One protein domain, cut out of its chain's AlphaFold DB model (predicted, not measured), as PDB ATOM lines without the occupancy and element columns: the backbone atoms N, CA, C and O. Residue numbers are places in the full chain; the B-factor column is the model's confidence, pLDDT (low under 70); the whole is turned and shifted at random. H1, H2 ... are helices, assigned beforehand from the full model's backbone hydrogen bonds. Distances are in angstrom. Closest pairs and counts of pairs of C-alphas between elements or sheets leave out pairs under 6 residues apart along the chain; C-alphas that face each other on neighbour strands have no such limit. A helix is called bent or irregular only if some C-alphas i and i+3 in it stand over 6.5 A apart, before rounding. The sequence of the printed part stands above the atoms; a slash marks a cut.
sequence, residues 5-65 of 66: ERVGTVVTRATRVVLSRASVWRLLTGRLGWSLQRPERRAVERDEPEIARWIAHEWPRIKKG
ATOM      1  N   GLU A   5     262.464 309.802 409.348       94.38
ATOM      2  CA  GLU A   5     263.561 308.842 409.167       94.38
ATOM      3  C   GLU A   5     263.064 307.469 408.707       94.38
ATOM      4  O   GLU A   5     263.629 306.867 407.789       94.38
ATOM      5  N   ARG A   6     261.954 306.990 409.287       95.00
ATOM      6  CA  ARG A   6     261.309 305.748 408.842       95.00
ATOM      7  C   ARG A   6     260.794 305.875 407.417       95.00
ATOM      8  O   ARG A   6     260.987 304.958 406.624       95.00
ATOM      9  N   VAL A   7     260.191 307.014 407.076       94.50
ATOM     10  CA  VAL A   7     259.757 307.276 405.699       94.50
ATOM     11  C   VAL A   7     260.956 307.332 404.751       94.50
ATOM     12  O   VAL A   7     260.925 306.678 403.716       94.50
ATOM     13  N   GLY A   8     262.037 308.027 405.117       96.56
ATOM     14  CA  GLY A   8     263.269 308.064 404.323       96.56
ATOM     15  C   GLY A   8     263.832 306.667 404.054       96.56
ATOM     16  O   GLY A   8     264.172 306.352 402.920       96.56
ATOM     17  N   THR A   9     263.823 305.788 405.061       97.69
ATOM     18  CA  THR A   9     264.213 304.377 404.898       97.69
ATOM     19  C   THR A   9     263.348 303.649 403.866       97.69
ATOM     20  O   THR A   9     263.872 302.908 403.034       97.69
ATOM     21  N   VAL A  10     262.027 303.848 403.900       96.69
ATOM     22  CA  VAL A  10     261.101 303.231 402.936       96.69
ATOM     23  C   VAL A  10     261.335 303.760 401.528       96.69
ATOM     24  O   VAL A  10     261.408 302.958 400.600       96.69
ATOM     25  N   VAL A  11     261.527 305.073 401.373       96.25
ATOM     26  CA  VAL A  11     261.854 305.681 400.077       96.25
ATOM     27  C   VAL A  11     263.128 305.057 399.516       96.25
ATOM     28  O   VAL A  11     263.090 304.522 398.415       96.25
ATOM     29  N   THR A  12     264.215 305.005 400.291       98.19
ATOM     30  CA  THR A  12     265.475 304.392 399.847       98.19
ATOM     31  C   THR A  12     265.303 302.922 399.463       98.19
ATOM     32  O   THR A  12     265.881 302.463 398.481       98.19
ATOM     33  N   ARG A  13     264.502 302.150 400.207       98.31
ATOM     34  CA  ARG A  13     264.246 300.739 399.873       98.31
ATOM     35  C   ARG A  13     263.457 300.582 398.574       98.31
ATOM     36  O   ARG A  13     263.774 299.680 397.805       98.31
ATOM     37  N   ALA A  14     262.474 301.446 398.340       97.88
ATOM     38  CA  ALA A  14     261.601 301.384 397.174       97.88
ATOM     39  C   ALA A  14     262.252 301.943 395.900       97.88
ATOM     40  O   ALA A  14     262.010 301.426 394.815       97.88
ATOM     41  N   THR A  15     263.074 302.989 396.016       96.62
ATOM     42  CA  THR A  15     263.591 303.742 394.860       96.62
ATOM     43  C   THR A  15     265.105 303.677 394.703       96.62
ATOM     44  O   THR A  15     265.625 304.139 393.694       96.62
ATOM     45  N   ARG A  16     265.832 303.143 395.696       98.12
ATOM     46  CA  ARG A  16     267.306 303.199 395.811       98.12
ATOM     47  C   ARG A  16     267.889 304.613 395.914       98.12
ATOM     48  O   ARG A  16     269.106 304.760 395.965       98.12
ATOM     49  N   VAL A  17     267.049 305.643 396.027       97.44
ATOM     50  CA  VAL A  17     267.472 307.036 396.190       97.44
ATOM     51  C   VAL A  17     267.462 307.417 397.664       97.44
ATOM     52  O   VAL A  17     266.434 307.318 398.333       97.44
ATOM     53  N   VAL A  18     268.596 307.916 398.155       97.69
ATOM     54  CA  VAL A  18     268.701 308.464 399.511       97.69
ATOM     55  C   VAL A  18     268.253 309.921 399.501       97.69
ATOM     56  O   VAL A  18     268.847 310.767 398.836       97.69
ATOM     57  N   LEU A  19     267.206 310.226 400.266       96.69
ATOM     58  CA  LEU A  19     266.729 311.591 400.462       96.69
ATOM     59  C   LEU A  19     267.159 312.124 401.826       96.69
ATOM     60  O   LEU A  19     267.020 311.452 402.847       96.69
ATOM     61  N   SER A  20     267.601 313.382 401.858       96.75
ATOM     62  CA  SER A  20     267.768 314.098 403.122       96.75
ATOM     63  C   SER A  20     266.418 314.284 403.819       96.75
ATOM     64  O   SER A  20     265.371 314.373 403.171       96.75
ATOM     65  N   ARG A  21     266.428 314.423 405.148       96.06
ATOM     66  CA  ARG A  21     265.211 314.622 405.957       96.06
ATOM     67  C   ARG A  21     264.321 315.768 405.444       96.06
ATOM     68  O   ARG A  21     263.103 315.619 405.384       96.06
ATOM     69  N   ALA A  22     264.919 316.885 405.021       96.69
ATOM     70  CA  ALA A  22     264.193 318.025 404.449       96.69
ATOM     71  C   ALA A  22     263.557 317.712 403.081       96.69
ATOM     72  O   ALA A  22     262.512 318.264 402.738       96.69
ATOM     73  N   SER A  23     264.181 316.835 402.293       96.88
ATOM     74  CA  SER A  23     263.658 316.403 400.993       96.88
ATOM     75  C   SER A  23     262.510 315.411 401.160       96.88
ATOM     76  O   SER A  23     261.510 315.533 400.460       96.88
ATOM     77  N   VAL A  24     262.597 314.503 402.140       96.31
ATOM     78  CA  VAL A  24     261.479 313.627 402.529       96.31
ATOM     79  C   VAL A  24     260.268 314.465 402.941       96.31
ATOM     80  O   VAL A  24     259.174 314.245 402.435       96.31
ATOM     81  N   TRP A  25     260.456 315.479 403.792       94.62
ATOM     82  CA  TRP A  25     259.363 316.373 404.190       94.62
ATOM     83  C   TRP A  25     258.712 317.091 403.000       94.62
ATOM     84  O   TRP A  25     257.487 317.091 402.879       94.62
ATOM     85  N   ARG A  26     259.523 317.669 402.102       96.12
ATOM     86  CA  ARG A  26     259.034 318.355 400.892       96.12
ATOM     87  C   ARG A  26     258.314 317.415 399.929       96.12
ATOM     88  O   ARG A  26     257.324 317.820 399.329       96.12
ATOM     89  N   LEU A  27     258.788 316.178 399.788       94.81
ATOM     90  CA  LEU A  27     258.117 315.154 398.989       94.81
ATOM     91  C   LEU A  27     256.718 314.872 399.548       94.81
ATOM     92  O   LEU A  27     255.744 314.946 398.807       94.81
ATOM     93  N   LEU A  28     256.623 314.599 400.853       94.12
ATOM     94  CA  LEU A  28     255.359 314.238 401.495       94.12
ATOM     95  C   LEU A  28     254.352 315.387 401.454       94.12
ATOM     96  O   LEU A  28     253.243 315.205 400.970       94.12
ATOM     97  N   THR A  29     254.737 316.573 401.920       94.31
ATOM     98  CA  THR A  29     253.796 317.693 402.078       94.31
ATOM     99  C   THR A  29     253.567 318.467 400.787       94.31
ATOM    100  O   THR A  29     252.430 318.778 400.453       94.31
ATOM    101  N   GLY A  30     254.632 318.763 400.039       94.31
ATOM    102  CA  GLY A  30     254.567 319.642 398.872       94.31
ATOM    103  C   GLY A  30     254.213 318.934 397.569       94.31
ATOM    104  O   GLY A  30     253.542 319.523 396.731       94.31
ATOM    105  N   ARG A  31     254.664 317.686 397.371       94.31
ATOM    106  CA  ARG A  31     254.394 316.944 396.124       94.31
ATOM    107  C   ARG A  31     253.237 315.966 396.245       94.31
ATOM    108  O   ARG A  31     252.449 315.859 395.316       94.31
ATOM    109  N   LEU A  32     253.155 315.244 397.361       94.00
ATOM    110  CA  LEU A  32     252.111 314.239 397.576       94.00
ATOM    111  C   LEU A  32     250.893 314.792 398.330       94.00
ATOM    112  O   LEU A  32     249.876 314.111 398.404       94.00
ATOM    113  N   GLY A  33     250.978 316.004 398.892       93.50
ATOM    114  CA  GLY A  33     249.882 316.618 399.649       93.50
ATOM    115  C   GLY A  33     249.551 315.890 400.956       93.50
ATOM    116  O   GLY A  33     248.460 316.046 401.499       93.50
ATOM    117  N   TRP A  34     250.462 315.061 401.467       91.50
ATOM    118  CA  TRP A  34     250.237 314.286 402.679       91.50
ATOM    119  C   TRP A  34     250.415 315.156 403.919       91.50
ATOM    120  O   TRP A  34     251.431 315.831 404.095       91.50
ATOM    121  N   SER A  35     249.438 315.087 404.816       85.94
ATOM    122  CA  SER A  35     249.508 315.688 406.144       85.94
ATOM    123  C   SER A  35     250.102 314.716 407.166       85.94
ATOM    124  O   SER A  35     250.173 313.502 406.944       85.94
ATOM    125  N   LEU A  36     250.532 315.249 408.314       79.69
ATOM    126  CA  LEU A  36     251.030 314.441 409.425       79.69
ATOM    127  C   LEU A  36     249.951 313.452 409.886       79.69
ATOM    128  O   LEU A  36     248.955 313.843 410.493       79.69
ATOM    129  N   GLN A  37     250.197 312.164 409.657       80.94
ATOM    130  CA  GLN A  37     249.307 311.103 410.111       80.94
ATOM    131  C   GLN A  37     249.540 310.845 411.599       80.94
ATOM    132  O   GLN A  37     250.582 310.317 412.006       80.94
ATOM    133  N   ARG A  38     248.567 311.229 412.426       80.56
ATOM    134  CA  ARG A  38     248.540 310.835 413.834       80.56
ATOM    135  C   ARG A  38     247.943 309.432 413.919       80.56
ATOM    136  O   ARG A  38     246.864 309.224 413.370       80.56
ATOM    137  N   PRO A  39     248.621 308.474 414.577       80.44
ATOM    138  CA  PRO A  39     248.001 307.195 414.877       80.44
ATOM    139  C   PRO A  39     246.683 307.434 415.605       80.44
ATOM    140  O   PRO A  39     246.609 308.316 416.467       80.44
ATOM    141  N   GLU A  40     245.666 306.652 415.266       83.00
ATOM    142  CA  GLU A  40     244.421 306.657 416.017       83.00
ATOM    143  C   GLU A  40     244.729 306.373 417.490       83.00
ATOM    144  O   GLU A  40     245.449 305.424 417.824       83.00
ATOM    145  N   ARG A  41     244.236 307.236 418.379       81.31
ATOM    146  CA  ARG A  41     244.434 307.065 419.814       81.31
ATOM    147  C   ARG A  41     243.578 305.886 420.264       81.31
ATOM    148  O   ARG A  41     242.366 306.012 420.383       81.31
ATOM    149  N   ARG A  42     244.217 304.746 420.516       79.56
ATOM    150  CA  ARG A  42     243.566 303.570 421.101       79.56
ATOM    151  C   ARG A  42     243.669 303.630 422.623       79.56
ATOM    152  O   ARG A  42     244.722 303.991 423.146       79.56
ATOM    153  N   ALA A  43     242.571 303.318 423.313       85.31
ATOM    154  CA  ALA A  43     242.575 303.144 424.764       85.31
ATOM    155  C   ALA A  43     243.455 301.943 425.138       85.31
ATOM    156  O   ALA A  43     243.521 300.974 424.381       85.31
ATOM    157  N   VAL A  44     244.136 302.018 426.282       84.12
ATOM    158  CA  VAL A  44     245.009 300.929 426.748       84.12
ATOM    159  C   VAL A  44     244.168 299.730 427.179       84.12
ATOM    160  O   VAL A  44     244.563 298.598 426.937       84.12
ATOM    161  N   GLU A  45     242.975 299.971 427.726       90.19
ATOM    162  CA  GLU A  45     242.024 298.932 428.132       90.19
ATOM    163  C   GLU A  45     241.239 298.321 426.958       90.19
ATOM    164  O   GLU A  45     240.301 297.556 427.169       90.19
ATOM    165  N   ARG A  46     241.555 298.687 425.708       89.38
ATOM    166  CA  ARG A  46     240.799 298.230 424.538       89.38
ATOM    167  C   ARG A  46     240.985 296.722 424.327       89.38
ATOM    168  O   ARG A  46     242.042 296.286 423.883       89.38
ATOM    169  N   ASP A  47     239.915 295.966 424.547       93.00
ATOM    170  CA  ASP A  47     239.819 294.526 424.295       93.00
ATOM    171  C   ASP A  47     238.919 294.281 423.066       93.00
ATOM    172  O   ASP A  47     237.706 294.487 423.110       93.00
ATOM    173  N   GLU A  48     239.525 293.920 421.928       93.25
ATOM    174  CA  GLU A  48     238.788 293.692 420.673       93.25
ATOM    175  C   GLU A  48     237.767 292.536 420.780       93.25
ATOM    176  O   GLU A  48     236.639 292.718 420.309       93.25
ATOM    177  N   PRO A  49     238.089 291.378 421.400       94.94
ATOM    178  CA  PRO A  49     237.095 290.348 421.715       94.94
ATOM    179  C   PRO A  49     235.879 290.855 422.501       94.94
ATOM    180  O   PRO A  49     234.740 290.581 422.110       94.94
ATOM    181  N   GLU A  50     236.090 291.609 423.579       94.81
ATOM    182  CA  GLU A  50     234.998 292.119 424.417       94.81
ATOM    183  C   GLU A  50     234.171 293.180 423.679       94.81
ATOM    184  O   GLU A  50     232.942 293.174 423.752       94.81
ATOM    185  N   ILE A  51     234.814 294.039 422.883       93.88
ATOM    186  CA  ILE A  51     234.119 294.991 422.008       93.88
ATOM    187  C   ILE A  51     233.224 294.251 421.011       93.88
ATOM    188  O   ILE A  51     232.059 294.620 420.840       93.88
ATOM    189  N   ALA A  52     233.736 293.197 420.374       96.25
ATOM    190  CA  ALA A  52     232.956 292.396 419.438       96.25
ATOM    191  C   ALA A  52     231.760 291.727 420.137       96.25
ATOM    192  O   ALA A  52     230.635 291.798 419.631       96.25
ATOM    193  N   ARG A  53     231.970 291.149 421.330       96.88
ATOM    194  CA  ARG A  53     230.889 290.569 422.142       96.88
ATOM    195  C   ARG A  53     229.832 291.614 422.485       96.88
ATOM    196  O   ARG A  53     228.641 291.348 422.313       96.88
ATOM    197  N   TRP A  54     230.255 292.788 422.945       96.31
ATOM    198  CA  TRP A  54     229.370 293.868 423.369       96.31
ATOM    199  C   TRP A  54     228.514 294.389 422.211       96.31
ATOM    200  O   TRP A  54     227.296 294.508 422.352       96.31
ATOM    201  N   ILE A  55     229.116 294.618 421.038       95.75
ATOM    202  CA  ILE A  55     228.395 295.047 419.829       95.75
ATOM    203  C   ILE A  55     227.361 293.998 419.400       95.75
ATOM    204  O   ILE A  55     226.262 294.359 418.986       95.75
ATOM    205  N   ALA A  56     227.693 292.710 419.495       95.75
ATOM    206  CA  ALA A  56     226.797 291.640 419.068       95.75
ATOM    207  C   ALA A  56     225.635 291.388 420.047       95.75
ATOM    208  O   ALA A  56     224.532 291.076 419.605       95.75
ATOM    209  N   HIS A  57     225.860 291.528 421.358       94.19
ATOM    210  CA  HIS A  57     224.904 291.070 422.376       94.19
ATOM    211  C   HIS A  57     224.299 292.205 423.199       94.19
ATOM    212  O   HIS A  57     223.080 292.284 423.350       94.19
ATOM    213  N   GLU A  58     225.129 293.111 423.714       94.31
ATOM    214  CA  GLU A  58     224.658 294.176 424.602       94.31
ATOM    215  C   GLU A  58     223.997 295.299 423.824       94.31
ATOM    216  O   GLU A  58     222.935 295.779 424.213       94.31
ATOM    217  N   TRP A  59     224.578 295.693 422.692       94.50
ATOM    218  CA  TRP A  59     224.035 296.787 421.899       94.50
ATOM    219  C   TRP A  59     222.604 296.519 421.399       94.50
ATOM    220  O   TRP A  59     221.746 297.388 421.590       94.50
ATOM    221  N   PRO A  60     222.269 295.336 420.842       94.69
ATOM    222  CA  PRO A  60     220.893 295.027 420.466       94.69
ATOM    223  C   PRO A  60     219.962 294.891 421.673       94.69
ATOM    224  O   PRO A  60     218.811 295.307 421.576       94.69
ATOM    225  N   ARG A  61     220.438 294.337 422.801       93.44
ATOM    226  CA  ARG A  61     219.653 294.223 424.041       93.44
ATOM    227  C   ARG A  61     219.254 295.601 424.566       93.44
ATOM    228  O   ARG A  61     218.082 295.834 424.821       93.44
ATOM    229  N   ILE A  62     220.209 296.524 424.663       92.62
ATOM    230  CA  ILE A  62     219.974 297.898 425.126       92.62
ATOM    231  C   ILE A  62     219.031 298.635 424.168       92.62
ATOM    232  O   ILE A  62     218.098 299.296 424.613       92.62
ATOM    233  N   LYS A  63     219.236 298.500 422.850       93.12
ATOM    234  CA  LYS A  63     218.383 299.161 421.851       93.12
ATOM    235  C   LYS A  63     216.933 298.686 421.848       93.12
ATOM    236  O   LYS A  63     216.069 299.458 421.443       93.12
ATOM    237  N   LYS A  64     216.666 297.441 422.241       85.12
ATOM    238  CA  LYS A  64     215.303 296.891 422.283       85.12
ATOM    239  C   LYS A  64     214.483 297.404 423.474       85.12
ATOM    240  O   LYS A  64     213.269 297.258 423.440       85.12
ATOM    241  N   GLY A  65     215.119 298.071 424.442       70.44
ATOM    242  CA  GLY A  65     214.476 298.467 425.695       70.44
ATOM    243  C   GLY A  65     214.249 297.268 426.629       70.44
ATOM    244  O   GLY A  65     214.520 296.134 426.227       70.44
TER     245      GLY A  65
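Overview. This is residues 5 to 65 of the 66 residues of the protein "Winged helix-turn-helix domain-containing protein" of Streptomyces lavendulae (UniProt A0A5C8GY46). A small head of two helices, H1 and H2, set as a corner, sits at one end of a long stretched-out link, and a lone third helix, H3, lies far off at the other end. Residues 37 to 65 stand free of the head, and this arm, with H3 in it, makes most of the length. The printed part has 61 residues with three named helices, H1, H2 and H3 in that order along the chain, and no named strand; the class is all helix. The whole is extended, with a radius of gyration of the C-alphas of 21.0 A, and its C-alphas span 60 by 21 by 19 A.

Arrangement. Begin at H1, residues 5 to 15, and go on through a tight link of 5 residues to H2, residues 21 to 31. These two helices touch, with 4 pairs of C-alphas within 8 A. Look at Gly 8 and Val 24 for their closest C-alphas, 6.1 A apart. The lines of H1 and H2 are about perpendicular at 72 degrees, only just beyond a steep tilt. After H2 follow the long link of 16 residues, residues 32 to 47, to H3, residues 48 to 63. H3 is apart from H1, and it is apart from H2 too. Read the backbone O and N atoms along the helices: in H1 and H2 every O i to N i+4 pair is within hydrogen-bond range, while in H3 10 of 12 are.

Along the chain. Find C-alpha 5 at (263.561, 308.842, 409.167), where H1 begins; from there the helix runs 15.2 A to the C-alpha of Thr 15. H2 begins at C-alpha 21, at (265.211, 314.622, 405.957), and runs 14.8 A to the C-alpha of Arg 31. H2 is neither bent nor irregular, but only just: C-alphas 28 and 31 are 6.1 A apart. H3 is the longest helix, 21.2 A from the C-alpha of Glu 48 to that of Lys 63, which you find at (218.383, 299.161, 421.851). It has a kink of 33 degrees near residue 57. H3 is neither bent nor irregular, but only just: C-alphas 56 and 59 are 6.5 A apart.

Size, cuts and confidence. Look at Val 17 and Gly 65 for the two C-alphas farthest apart, at 61.3 A; the C-alphas of Glu 5 and Gly 65, the first and last printed, are 52.8 A apart. Without the stretch that stands free, the body has 32 residues and spans 22 by 15 by 14 A. The printed part has no cut, and the link from H2 to H3 is the long one. The mean pLDDT of the printed part is 92.5, and no printed residue is under 70.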